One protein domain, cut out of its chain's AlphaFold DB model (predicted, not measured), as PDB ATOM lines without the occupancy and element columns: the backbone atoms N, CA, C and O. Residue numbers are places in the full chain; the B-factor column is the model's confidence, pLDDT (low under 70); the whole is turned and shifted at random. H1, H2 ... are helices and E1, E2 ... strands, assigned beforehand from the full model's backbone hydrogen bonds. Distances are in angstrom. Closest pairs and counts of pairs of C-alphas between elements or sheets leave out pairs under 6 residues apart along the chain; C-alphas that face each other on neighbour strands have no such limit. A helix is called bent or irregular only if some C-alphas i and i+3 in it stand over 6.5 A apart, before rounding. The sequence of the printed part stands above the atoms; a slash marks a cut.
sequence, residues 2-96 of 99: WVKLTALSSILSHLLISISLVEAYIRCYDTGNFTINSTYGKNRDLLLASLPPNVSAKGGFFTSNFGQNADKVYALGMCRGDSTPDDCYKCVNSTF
ATOM      1  N   TRP A   2      45.384 -77.073 -14.621       34.03
ATOM      2  CA  TRP A   2      43.913 -77.091 -14.665       34.03
ATOM      3  C   TRP A   2      43.196 -76.829 -13.324       34.03
ATOM      4  O   TRP A   2      42.187 -76.136 -13.302       34.03
ATOM      5  N   VAL A   3      43.766 -77.272 -12.196       45.56
ATOM      6  CA  VAL A   3      43.211 -77.046 -10.838       45.56
ATOM      7  C   VAL A   3      43.229 -75.564 -10.423       45.56
ATOM      8  O   VAL A   3      42.370 -75.111  -9.674       45.56
ATOM      9  N   LYS A   4      44.186 -74.774 -10.934       49.56
ATOM     10  CA  LYS A   4      44.226 -73.323 -10.682       49.56
ATOM     11  C   LYS A   4      43.129 -72.589 -11.461       49.56
ATOM     12  O   LYS A   4      42.578 -71.619 -10.955       49.56
ATOM     13  N   LEU A   5      42.792 -73.076 -12.659       46.31
ATOM     14  CA  LEU A   5      41.788 -72.477 -13.543       46.31
ATOM     15  C   LEU A   5      40.359 -72.671 -13.003       46.31
ATOM     16  O   LEU A   5      39.552 -71.747 -13.048       46.31
ATOM     17  N   THR A   6      40.068 -73.840 -12.422       53.50
ATOM     18  CA  THR A   6      38.774 -74.127 -11.779       53.50
ATOM     19  C   THR A   6      38.588 -73.351 -10.473       53.50
ATOM     20  O   THR A   6      37.496 -72.853 -10.209       53.50
ATOM     21  N   ALA A   7      39.656 -73.169  -9.687       57.59
ATOM     22  CA  ALA A   7      39.627 -72.337  -8.484       57.59
ATOM     23  C   ALA A   7      39.352 -70.857  -8.810       57.59
ATOM     24  O   ALA A   7      38.518 -70.234  -8.160       57.59
ATOM     25  N   LEU A   8      39.989 -70.317  -9.857       58.28
ATOM     26  CA  LEU A   8      39.736 -68.963 -10.368       58.28
ATOM     27  C   LEU A   8      38.279 -68.774 -10.819       58.28
ATOM     28  O   LEU A   8      37.665 -67.763 -10.487       58.28
ATOM     29  N   SER A   9      37.710 -69.765 -11.513       60.16
ATOM     30  CA  SER A   9      36.299 -69.759 -11.922       60.16
ATOM     31  C   SER A   9      35.344 -69.744 -10.725       60.16
ATOM     32  O   SER A   9      34.371 -68.999 -10.753       60.16
ATOM     33  N   SER A  10      35.623 -70.538  -9.684       59.91
ATOM     34  CA  SER A  10      34.792 -70.618  -8.475       59.91
ATOM     35  C   SER A  10      34.808 -69.308  -7.676       59.91
ATOM     36  O   SER A  10      33.766 -68.784  -7.279       59.91
ATOM     37  N   ILE A  11      35.997 -68.715  -7.507       62.41
ATOM     38  CA  ILE A  11      36.174 -67.420  -6.833       62.41
ATOM     39  C   ILE A  11      35.439 -66.306  -7.595       62.41
ATOM     40  O   ILE A  11      34.771 -65.481  -6.973       62.41
ATOM     41  N   LEU A  12      35.502 -66.308  -8.931       61.84
ATOM     42  CA  LEU A  12      34.796 -65.334  -9.767       61.84
ATOM     43  C   LEU A  12      33.271 -65.448  -9.618       61.84
ATOM     44  O   LEU A  12      32.593 -64.433  -9.496       61.84
ATOM     45  N   SER A  13      32.733 -66.669  -9.546       60.81
ATOM     46  CA  SER A  13      31.305 -66.891  -9.284       60.81
ATOM     47  C   SER A  13      30.867 -66.446  -7.883       60.81
ATOM     48  O   SER A  13      29.758 -65.941  -7.740       60.81
ATOM     49  N   HIS A  14      31.727 -66.546  -6.864       57.25
ATOM     50  CA  HIS A  14      31.430 -66.001  -5.534       57.25
ATOM     51  C   HIS A  14      31.457 -64.466  -5.500       57.25
ATOM     52  O   HIS A  14      30.644 -63.870  -4.799       57.25
ATOM     53  N   LEU A  15      32.321 -63.824  -6.300       56.78
ATOM     54  CA  LEU A  15      32.393 -62.362  -6.414       56.78
ATOM     55  C   LEU A  15      31.105 -61.754  -7.002       56.78
ATOM     56  O   LEU A  15      30.689 -60.669  -6.606       56.78
ATOM     57  N   LEU A  16      30.459 -62.468  -7.931       55.28
ATOM     58  CA  LEU A  16      29.230 -62.026  -8.602       55.28
ATOM     59  C   LEU A  16      27.986 -62.110  -7.702       55.28
ATOM     60  O   LEU A  16      27.053 -61.334  -7.882       55.28
ATOM     61  N   ILE A  17      27.974 -63.015  -6.718       55.12
ATOM     62  CA  ILE A  17      26.841 -63.206  -5.792       55.12
ATOM     63  C   ILE A  17      26.827 -62.131  -4.686       55.12
ATOM     64  O   ILE A  17      25.800 -61.894  -4.056       55.12
ATOM     65  N   SER A  18      27.945 -61.433  -4.455       54.47
ATOM     66  CA  SER A  18      28.072 -60.425  -3.390       54.47
ATOM     67  C   SER A  18      27.551 -59.029  -3.751       54.47
ATOM     68  O   SER A  18      27.562 -58.148  -2.893       54.47
ATOM     69  N   ILE A  19      27.079 -58.795  -4.980       58.72
ATOM     70  CA  ILE A  19      26.460 -57.515  -5.351       58.72
ATOM     71  C   ILE A  19      25.002 -57.546  -4.884       58.72
ATOM     72  O   ILE A  19      24.076 -57.790  -5.652       58.72
ATOM     73  N   SER A  20      24.790 -57.334  -3.586       57.62
ATOM     74  CA  SER A  20      23.465 -56.988  -3.081       57.62
ATOM     75  C   SER A  20      23.091 -55.628  -3.673       57.62
ATOM     76  O   SER A  20      23.732 -54.621  -3.368       57.62
ATOM     77  N   LEU A  21      22.077 -55.586  -4.537       56.91
ATOM     78  CA  LEU A  21      21.440 -54.328  -4.916       56.91
ATOM     79  C   LEU A  21      20.848 -53.719  -3.640       56.91
ATOM     80  O   LEU A  21      19.914 -54.266  -3.058       56.91
ATOM     81  N   VAL A  22      21.423 -52.609  -3.174       59.88
ATOM     82  CA  VAL A  22      20.777 -51.771  -2.161       59.88
ATOM     83  C   VAL A  22      19.589 -51.117  -2.855       59.88
ATOM     84  O   VAL A  22      19.735 -50.101  -3.530       59.88
ATOM     85  N   GLU A  23      18.415 -51.731  -2.751       60.75
ATOM     86  CA  GLU A  23      17.184 -51.102  -3.211       60.75
ATOM     87  C   GLU A  23      16.843 -49.939  -2.276       60.75
ATOM     88  O   GLU A  23      16.490 -50.118  -1.108       60.75
ATOM     89  N   ALA A  24      16.966 -48.719  -2.796       71.31
ATOM     90  CA  ALA A  24      16.392 -47.546  -2.163       71.31
ATOM     91  C   ALA A  24      14.869 -47.602  -2.349       71.31
ATOM     92  O   ALA A  24      14.362 -47.431  -3.455       71.31
ATOM     93  N   TYR A  25      14.134 -47.856  -1.268       79.62
ATOM     94  CA  TYR A  25      12.673 -47.845  -1.281       79.62
ATOM     95  C   TYR A  25      12.150 -46.525  -0.692       79.62
ATOM     96  O   TYR A  25      12.498 -46.159   0.433       79.62
ATOM     97  N   ILE A  26      11.255 -45.837  -1.408       85.56
ATOM     98  CA  ILE A  26      10.569 -44.624  -0.929       85.56
ATOM     99  C   ILE A  26       9.371 -45.026  -0.064       85.56
ATOM    100  O   ILE A  26       8.373 -45.528  -0.576       85.56
ATOM    101  N   ARG A  27       9.449 -44.801   1.253       87.44
ATOM    102  CA  ARG A  27       8.331 -45.002   2.192       87.44
ATOM    103  C   ARG A  27       7.603 -43.680   2.449       87.44
ATOM    104  O   ARG A  27       8.205 -42.741   2.961       87.44
ATOM    105  N   CYS A  28       6.295 -43.662   2.198       89.44
ATOM    106  CA  CYS A  28       5.377 -42.634   2.691       89.44
ATOM    107  C   CYS A  28       4.492 -43.247   3.782       89.44
ATOM    108  O   CYS A  28       3.972 -44.348   3.604       89.44
ATOM    109  N   TYR A  29       4.341 -42.559   4.912       87.62
ATOM    110  CA  TYR A  29       3.426 -42.990   5.966       87.62
ATOM    111  C   TYR A  29       2.002 -42.534   5.645       87.62
ATOM    112  O   TYR A  29       1.804 -41.416   5.171       87.62
ATOM    113  N   ASP A  30       1.012 -43.376   5.943       89.56
ATOM    114  CA  ASP A  30      -0.405 -43.033   5.789       89.56
ATOM    115  C   ASP A  30      -0.907 -42.227   7.000       89.56
ATOM    116  O   ASP A  30      -1.690 -42.692   7.825       89.56
ATOM    117  N   THR A  31      -0.361 -41.021   7.166       88.69
ATOM    118  CA  THR A  31      -0.728 -40.072   8.236       88.69
ATOM    119  C   THR A  31      -1.613 -38.931   7.731       88.69
ATOM    120  O   THR A  31      -1.830 -37.952   8.443       88.69
ATOM    121  N   GLY A  32      -2.108 -39.042   6.497       89.25
ATOM    122  CA  GLY A  32      -2.824 -37.983   5.794       89.25
ATOM    123  C   GLY A  32      -1.909 -37.001   5.052       89.25
ATOM    124  O   GLY A  32      -0.686 -37.011   5.196       89.25
ATOM    125  N   ASN A  33      -2.532 -36.143   4.241       92.56
ATOM    126  CA  ASN A  33      -1.858 -35.120   3.444       92.56
ATOM    127  C   ASN A  33      -1.947 -33.746   4.115       92.56
ATOM    128  O   ASN A  33      -2.968 -33.398   4.711       92.56
ATOM    129  N   PHE A  34      -0.901 -32.935   3.960       92.94
ATOM    130  CA  PHE A  34      -0.933 -31.537   4.382       92.94
ATOM    131  C   PHE A  34      -1.706 -30.675   3.373       92.94
ATOM    132  O   PHE A  34      -1.788 -30.984   2.182       92.94
ATOM    133  N   THR A  35      -2.264 -29.559   3.838       95.38
ATOM    134  CA  THR A  35      -2.942 -28.598   2.959       95.38
ATOM    135  C   THR A  35      -1.925 -27.843   2.102       95.38
ATOM    136  O   THR A  35      -0.932 -27.325   2.621       95.38
ATOM    137  N   ILE A  36      -2.190 -27.728   0.800       94.12
ATOM    138  CA  ILE A  36      -1.382 -26.918  -0.124       94.12
ATOM    139  C   ILE A  36      -1.273 -25.481   0.412       94.12
ATOM    140  O   ILE A  36      -2.246 -24.926   0.916       94.12
ATOM    141  N   ASN A  37      -0.084 -24.879   0.314       94.88
ATOM    142  CA  ASN A  37       0.236 -23.532   0.817       94.88
ATOM    143  C   ASN A  37       0.117 -23.331   2.343       94.88
ATOM    144  O   ASN A  37       0.184 -22.191   2.812       94.88
ATOM    145  N   SER A  38      -0.013 -24.407   3.126       97.00
ATOM    146  CA  SER A  38       0.044 -24.345   4.593       97.00
ATOM    147  C   SER A  38       1.416 -23.905   5.117       97.00
ATOM    148  O   SER A  38       2.437 -23.993   4.428       97.00
ATOM    149  N   THR A  39       1.447 -23.465   6.377       97.94
ATOM    150  CA  THR A  39       2.689 -23.173   7.104       97.94
ATOM    151  C   THR A  39       3.586 -24.412   7.183       97.94
ATOM    152  O   THR A  39       4.773 -24.306   6.884       97.94
ATOM    153  N   TYR A  40       3.022 -25.591   7.468       96.88
ATOM    154  CA  TYR A  40       3.725 -26.873   7.375       96.88
ATOM    155  C   TYR A  40       4.408 -27.079   6.014       96.88
ATOM    156  O   TYR A  40       5.600 -27.379   5.969       96.88
ATOM    157  N   GLY A  41       3.687 -26.869   4.903       96.19
ATOM    158  CA  GLY A  41       4.244 -27.005   3.551       96.19
ATOM    159  C   GLY A  41       5.439 -26.075   3.313       96.19
ATOM    160  O   GLY A  41       6.495 -26.521   2.876       96.19
ATOM    161  N   LYS A  42       5.327 -24.804   3.716       97.19
ATOM    162  CA  LYS A  42       6.439 -23.840   3.627       97.19
ATOM    163  C   LYS A  42       7.637 -24.251   4.488       97.19
ATOM    164  O   LYS A  42       8.777 -24.154   4.039       97.19
ATOM    165  N   ASN A  43       7.395 -24.723   5.712       97.69
ATOM    166  CA  ASN A  43       8.453 -25.191   6.611       97.69
ATOM    167  C   ASN A  43       9.163 -26.428   6.056       97.69
ATOM    168  O   ASN A  43      10.387 -26.517   6.155       97.69
ATOM    169  N   ARG A  44       8.417 -27.356   5.442       95.62
ATOM    170  CA  ARG A  44       8.974 -28.504   4.720       95.62
ATOM    171  C   ARG A  44       9.895 -28.027   3.604       95.62
ATOM    172  O   ARG A  44      11.036 -28.468   3.561       95.62
ATOM    173  N   ASP A  45       9.439 -27.127   2.741       95.50
ATOM    174  CA  ASP A  45      10.220 -26.694   1.578       95.50
ATOM    175  C   ASP A  45      11.513 -25.970   1.987       95.50
ATOM    176  O   ASP A  45      12.580 -26.250   1.438       95.50
ATOM    177  N   LEU A  46      11.456 -25.119   3.021       96.44
ATOM    178  CA  LEU A  46      12.645 -24.500   3.620       96.44
ATOM    179  C   LEU A  46      13.622 -25.547   4.166       96.44
ATOM    180  O   LEU A  46      14.831 -25.467   3.938       96.44
ATOM    181  N   LEU A  47      13.097 -26.541   4.880       96.50
ATOM    182  CA  LEU A  47      13.898 -27.610   5.447       96.50
ATOM    183  C   LEU A  47      14.554 -28.463   4.349       96.50
ATOM    184  O   LEU A  47      15.751 -28.736   4.451       96.50
ATOM    185  N   LEU A  48      13.829 -28.811   3.282       95.25
ATOM    186  CA  LEU A  48      14.364 -29.577   2.152       95.25
ATOM    187  C   LEU A  48      15.453 -28.802   1.402       95.25
ATOM    188  O   LEU A  48      16.518 -29.356   1.138       95.25
ATOM    189  N   ALA A  49      15.251 -27.506   1.150       95.31
ATOM    190  CA  ALA A  49      16.261 -26.647   0.530       95.31
ATOM    191  C   ALA A  49      17.541 -26.525   1.382       95.31
ATOM    192  O   ALA A  49      18.640 -26.369   0.848       95.31
ATOM    193  N   SER A  50      17.421 -26.625   2.712       96.38
ATOM    194  CA  SER A  50      18.568 -26.553   3.621       96.38
ATOM    195  C   SER A  50      19.445 -27.813   3.613       96.38
ATOM    196  O   SER A  50      20.616 -27.730   3.986       96.38
ATOM    197  N   LEU A  51      18.919 -28.976   3.208       96.88
ATOM    198  CA  LEU A  51      19.612 -30.258   3.364       96.88
ATOM    199  C   LEU A  51      20.853 -30.407   2.465       96.88
ATOM    200  O   LEU A  51      21.927 -30.616   3.032       96.88
ATOM    201  N   PRO A  52      20.788 -30.274   1.123       96.88
ATOM    202  CA  PRO A  52      21.942 -30.537   0.261       96.88
ATOM    203  C   PRO A  52      23.217 -29.770   0.647       96.88
ATOM    204  O   PRO A  52      24.259 -30.413   0.810       96.88
ATOM    205  N   PRO A  53      23.181 -28.434   0.863       97.69
ATOM    206  CA  PRO A  53      24.393 -27.698   1.210       97.69
ATOM    207  C   PRO A  53      24.912 -28.055   2.608       97.69
ATOM    208  O   PRO A  53      26.122 -28.138   2.800       97.69
ATOM    209  N   ASN A  54      24.031 -28.309   3.583       98.31
ATOM    210  CA  ASN A  54      24.468 -28.629   4.942       98.31
ATOM    211  C   ASN A  54      25.015 -30.054   5.072       98.31
ATOM    212  O   ASN A  54      26.003 -30.246   5.773       98.31
ATOM    213  N   VAL A  55      24.411 -31.046   4.409       98.06
ATOM    214  CA  VAL A  55      24.924 -32.428   4.422       98.06
ATOM    215  C   VAL A  55      26.307 -32.463   3.767       98.06
ATOM    216  O   VAL A  55      27.240 -33.020   4.343       98.06
ATOM    217  N   SER A  56      26.459 -31.797   2.618       98.00
ATOM    218  CA  SER A  56      27.741 -31.653   1.919       98.00
ATOM    219  C   SER A  56      28.812 -30.993   2.799       98.00
ATOM    220  O   SER A  56      29.898 -31.544   2.978       98.00
ATOM    221  N   ALA A  57      28.490 -29.855   3.424       97.94
ATOM    222  CA  ALA A  57      29.440 -29.094   4.235       97.94
ATOM    223  C   ALA A  57      29.801 -29.759   5.575       97.94
ATOM    224  O   ALA A  57      30.845 -29.451   6.148       97.94
ATOM    225  N   LYS A  58      28.955 -30.655   6.101       97.31
ATOM    226  CA  LYS A  58      29.129 -31.284   7.424       97.31
ATOM    227  C   LYS A  58      29.619 -32.731   7.360       97.31
ATOM    228  O   LYS A  58      29.353 -33.516   8.265       97.31
ATOM    229  N   GLY A  59      30.345 -33.088   6.302       95.00
ATOM    230  CA  GLY A  59      30.971 -34.408   6.187       95.00
ATOM    231  C   GLY A  59      29.988 -35.534   5.868       95.00
ATOM    232  O   GLY A  59      30.224 -36.676   6.243       95.00
ATOM    233  N   GLY A  60      28.881 -35.221   5.188       96.88
ATOM    234  CA  GLY A  60      27.944 -36.220   4.686       96.88
ATOM    235  C   GLY A  60      26.815 -36.592   5.643       96.88
ATOM    236  O   GLY A  60      26.091 -37.537   5.350       96.88
ATOM    237  N   PHE A  61      26.626 -35.871   6.752       97.62
ATOM    238  CA  PHE A  61      25.516 -36.091   7.682       97.62
ATOM    239  C   PHE A  61      25.003 -34.773   8.268       97.62
ATOM    240  O   PHE A  61      25.780 -33.947   8.750       97.62
ATOM    241  N   PHE A  62      23.684 -34.579   8.276       98.00
ATOM    242  CA  PHE A  62      23.069 -33.414   8.909       98.00
ATOM    243  C   PHE A  62      21.618 -33.677   9.317       98.00
ATOM    244  O   PHE A  62      20.864 -34.312   8.582       98.00
ATOM    245  N   THR A  63      21.214 -33.135  10.468       98.00
ATOM    246  CA  THR A  63      19.828 -33.115  10.948       98.00
ATOM    247  C   THR A  63      19.326 -31.684  11.063       98.00
ATOM    248  O   THR A  63      20.072 -30.776  11.427       98.00
ATOM    249  N   SER A  64      18.047 -31.478  10.765       96.94
ATOM    250  CA  SER A  64      17.416 -30.163  10.839       96.94
ATOM    251  C   SER A  64      15.947 -30.271  11.228       96.94
ATOM    252  O   SER A  64      15.307 -31.309  11.043       96.94
ATOM    253  N   ASN A  65      15.416 -29.186  11.781       97.25
ATOM    254  CA  ASN A  65      13.992 -29.018  12.014       97.25
ATOM    255  C   ASN A  65      13.574 -27.570  11.747       97.25
ATOM    256  O   ASN A  65      14.355 -26.649  11.973       97.25
ATOM    257  N   PHE A  66      12.347 -27.384  11.272       96.94
ATOM    258  CA  PHE A  66      11.749 -26.077  10.998       96.94
ATOM    259  C   PHE A  66      10.329 -26.035  11.549       96.94
ATOM    260  O   PHE A  66       9.654 -27.060  11.583       96.94
ATOM    261  N   GLY A  67       9.863 -24.851  11.944       96.56
ATOM    262  CA  GLY A  67       8.508 -24.658  12.461       96.56
ATOM    263  C   GLY A  67       8.337 -25.004  13.942       96.56
ATOM    264  O   GLY A  67       9.285 -25.327  14.656       96.56
ATOM    265  N   GLN A  68       7.095 -24.894  14.411       96.38
ATOM    266  CA  GLN A  68       6.684 -25.138  15.795       96.38
ATOM    267  C   GLN A  68       5.323 -25.845  15.809       96.38
ATOM    268  O   GLN A  68       4.550 -25.718  14.859       96.38
ATOM    269  N   ASN A  69       5.011 -26.545  16.902       96.25
ATOM    270  CA  ASN A  69       3.722 -27.219  17.106       96.25
ATOM    271  C   ASN A  69       3.340 -28.125  15.913       96.25
ATOM    272  O   ASN A  69       4.152 -28.946  15.488       96.25
ATOM    273  N   ALA A  70       2.125 -27.971  15.374       94.62
ATOM    274  CA  ALA A  70       1.608 -28.756  14.252       94.62
ATOM    275  C   ALA A  70       2.333 -28.496  12.917       94.62
ATOM    276  O   ALA A  70       2.276 -29.333  12.024       94.62
ATOM    277  N   ASP A  71       3.050 -27.377  12.787       96.94
ATOM    278  CA  ASP A  71       3.786 -27.016  11.570       96.94
ATOM    279  C   ASP A  71       5.265 -27.430  11.623       96.94
ATOM    280  O   ASP A  71       6.057 -27.013  10.772       96.94
ATOM    281  N   LYS A  72       5.671 -28.194  12.647       97.56
ATOM    282  CA  LYS A  72       7.063 -28.601  12.833       97.56
ATOM    283  C   LYS A  72       7.429 -29.782  11.935       97.56
ATOM    284  O   LYS A  72       6.768 -30.816  11.947       97.56
ATOM    285  N   VAL A  73       8.534 -29.646  11.208       97.00
ATOM    286  CA  VAL A  73       9.082 -30.659  10.298       97.00
ATOM    287  C   VAL A  73      10.469 -31.061  10.777       97.00
ATOM    288  O   VAL A  73      11.236 -30.211  11.228       97.00
ATOM    289  N   TYR A  74      10.797 -32.345  10.660       97.19
ATOM    290  CA  TYR A  74      12.108 -32.902  10.978       97.19
ATOM    291  C   TYR A  74      12.679 -33.597   9.748       97.19
ATOM    292  O   TYR A  74      11.939 -34.243   9.008       97.19
ATOM    293  N   ALA A  75      13.992 -33.511   9.559       95.94
ATOM    294  CA  ALA A  75      14.682 -34.323   8.571       95.94
ATOM    295  C   ALA A  75      16.130 -34.608   8.948       95.94
ATOM    296  O   ALA A  75      16.754 -33.925   9.766       95.94
ATOM    297  N   LEU A  76      16.650 -35.621   8.273       96.56
ATOM    298  CA  LEU A  76      18.030 -36.051   8.298       96.56
ATOM    299  C   LEU A  76      18.448 -36.331   6.857       96.56
ATOM    300  O   LEU A  76      17.694 -36.940   6.101       96.56
ATOM    301  N   GLY A  77      19.641 -35.883   6.487       95.31
ATOM    302  CA  GLY A  77      20.279 -36.226   5.225       95.31
ATOM    303  C   GLY A  77      21.602 -36.926   5.490       95.31
ATOM    304  O   GLY A  77      22.331 -36.551   6.414       95.31
ATOM    305  N   MET A  78      21.899 -37.945   4.689       95.50
ATOM    306  CA  MET A  78      23.124 -38.723   4.805       95.50
ATOM    307  C   MET A  78      23.637 -39.129   3.423       95.50
ATOM    308  O   MET A  78      22.857 -39.531   2.562       95.50
ATOM    309  N   CYS A  79      24.949 -39.045   3.237       95.31
ATOM    310  CA  CYS A  79      25.661 -39.500   2.050       95.31
ATOM    311  C   CYS A  79      26.468 -40.766   2.353       95.31
ATOM    312  O   CYS A  79      26.759 -41.085   3.506       95.31
ATOM    313  N   ARG A  80      26.874 -41.481   1.300       93.50
ATOM    314  CA  ARG A  80      27.843 -42.578   1.417       93.50
ATOM    315  C   ARG A  80      29.183 -42.012   1.904       93.50
ATOM    316  O   ARG A  80      29.611 -40.976   1.398       93.50
ATOM    317  N   GLY A  81      29.834 -42.677   2.858       92.25
ATOM    318  CA  GLY A  81      30.989 -42.124   3.586       92.25
ATOM    319  C   GLY A  81      32.249 -41.836   2.758       92.25
ATOM    320  O   GLY A  81      33.123 -41.119   3.225       92.25
ATOM    321  N   ASP A  82      32.349 -42.365   1.540       92.31
ATOM    322  CA  ASP A  82      33.437 -42.119   0.583       92.31
ATOM    323  C   ASP A  82      33.057 -41.111  -0.521       92.31
ATOM    324  O   ASP A  82      33.810 -40.927  -1.475       92.31
ATOM    325  N   SER A  83      31.891 -40.463  -0.422       95.50
ATOM    326  CA  SER A  83      31.466 -39.444  -1.391       95.50
ATOM    327  C   SER A  83      32.263 -38.158  -1.209       95.50
ATOM    328  O   SER A  83      32.472 -37.700  -0.084       95.50
ATOM    329  N   THR A  84      32.634 -37.514  -2.315       97.88
ATOM    330  CA  THR A  84      33.140 -36.139  -2.252       97.88
ATOM    331  C   THR A  84      32.026 -35.184  -1.792       97.88
ATOM    332  O   THR A  84      30.841 -35.509  -1.931       97.88
ATOM    333  N   PRO A  85      32.348 -33.985  -1.268       97.75
ATOM    334  CA  PRO A  85      31.324 -33.007  -0.900       97.75
ATOM    335  C   PRO A  85      30.380 -32.644  -2.057       97.75
ATOM    336  O   PRO A  85      29.179 -32.483  -1.833       97.75
ATOM    337  N   ASP A  86      30.892 -32.556  -3.286       97.94
ATOM    338  CA  ASP A  86      30.101 -32.242  -4.482       97.94
ATOM    339  C   ASP A  86      29.177 -33.405  -4.881       97.94
ATOM    340  O   ASP A  86      27.983 -33.201  -5.105       97.94
ATOM    341  N   ASP A  87      29.684 -34.642  -4.868       97.38
ATOM    342  CA  ASP A  87      28.857 -35.831  -5.121       97.38
ATOM    343  C   ASP A  87      27.763 -35.979  -4.063       97.38
ATOM    344  O   ASP A  87      26.613 -36.281  -4.380       97.38
ATOM    345  N   CYS A  88      28.104 -35.714  -2.801       97.12
ATOM    346  CA  CYS A  88      27.157 -35.721  -1.698       97.12
ATOM    347  C   CYS A  88      26.059 -34.664  -1.886       97.12
ATOM    348  O   CYS A  88      24.874 -34.979  -1.767       97.12
ATOM    349  N   TYR A  89      26.431 -33.434  -2.255       97.31
ATOM    350  CA  TYR A  89      25.470 -32.375  -2.569       97.31
ATOM    351  C   TYR A  89      24.514 -32.803  -3.689       97.31
ATOM    352  O   TYR A  89      23.295 -32.736  -3.522       97.31
ATOM    353  N   LYS A  90      25.057 -33.283  -4.816       96.19
ATOM    354  CA  LYS A  90      24.275 -33.723  -5.981       96.19
ATOM    355  C   LYS A  90      23.341 -34.877  -5.631       96.19
ATOM    356  O   LYS A  90      22.172 -34.844  -6.009       96.19
ATOM    357  N   CYS A  91      23.837 -35.861  -4.878       94.06
ATOM    358  CA  CYS A  91      23.062 -37.011  -4.431       94.06
ATOM    359  C   CYS A  91      21.861 -36.570  -3.589       94.06
ATOM    360  O   CYS A  91      20.724 -36.873  -3.947       94.06
ATOM    361  N   VAL A  92      22.086 -35.780  -2.536       94.38
ATOM    362  CA  VAL A  92      21.000 -35.304  -1.669       94.38
ATOM    363  C   VAL A  92      20.026 -34.422  -2.450       94.38
ATOM    364  O   VAL A  92      18.819 -34.609  -2.337       94.38
ATOM    365  N   ASN A  93      20.516 -33.513  -3.298       95.12
ATOM    366  CA  ASN A  93      19.661 -32.635  -4.099       95.12
ATOM    367  C   ASN A  93      18.762 -33.412  -5.077       95.12
ATOM    368  O   ASN A  93      17.600 -33.057  -5.265       95.12
ATOM    369  N   SER A  94      19.268 -34.510  -5.652       91.44
ATOM    370  CA  SER A  94      18.513 -35.342  -6.598       91.44
ATOM    371  C   SER A  94      17.282 -36.026  -5.988       91.44
ATOM    372  O   SER A  94      16.365 -36.410  -6.720       91.44
ATOM    373  N   THR A  95      17.229 -36.148  -4.655       85.50
ATOM    374  CA  THR A  95      16.082 -36.742  -3.947       85.50
ATOM    375  C   THR A  95      14.837 -35.854  -3.994       85.50
ATOM    376  O   THR A  95      13.725 -36.366  -3.923       85.50
ATOM    377  N   PHE A  96      15.004 -34.539  -4.177       81.56
ATOM    378  CA  PHE A  96      13.900 -33.573  -4.192       81.56
ATOM    379  C   PHE A  96      13.424 -33.227  -5.600       81.56
ATOM    380  O   PHE A  96      12.264 -32.882  -5.784       81.56
TER     381      PHE A  96
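Overview. This is residues 2 to 96 of the 99 residues of the protein "Gnk2-homologous domain-containing protein" of Gossypium armourianum (UniProt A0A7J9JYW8). A small body has H2 packed on one face of the two-stranded hairpin E1-E2 and H3 packed on H2, while a long arm, residues 2 to 33 with H1 at its far end, sticks out and makes the length. The printed part has 95 residues, in the order H1, H2, E1, E2, H3; the sheet E1 - E2 is antiparallel and the class is mixed, helices and strands. The whole is extended, with a radius of gyration of the C-alphas of 20.9 A and spans of 71 by 32 by 18 A.

Along the chain. Find C-alpha 2 at (43.913, -77.091, -14.665); from there H1 runs to residue 17, 23.7 A. H2 follows at residues 39 to 57, 27.5 A, with a kink of 32 degrees near residue 51; it is only just irregular, C-alphas 49 and 52 being 6.9 A apart. Look next for E1 at residues 61 to 66, 17.3 A, and E2 at 73 to 78, 17.1 A. H3, residues 85 to 96, 17.7 A, ends at C-alpha 96 (13.900, -33.573, -4.192).

Arrangement. H1 is apart from H2, E1, E2 and H3. The closest C-alphas of H2 and E1 are Val 55 and Phe 61, 4.9 A. In the hairpin E1 and E2, find N 64 and O 75 at 2.9 A. H2 and H3 touch, closest at the C-alphas of Ser 56 and Pro 85, 4.8 A, at a shallow tilt of 22 degrees, opposite ways. O i to N i+4 pairs are within hydrogen-bond range in 11 of 12 for H1, 13 of 15 for H2 and 6 of 8 for H3.

Size, cuts and confidence. The C-alphas farthest apart are Trp 2 and Asn 69, 71.5 A. The printed part has no cut; the link H1 to H2, 21 residues, is long. Residues 2 to 23 have pLDDT under 70.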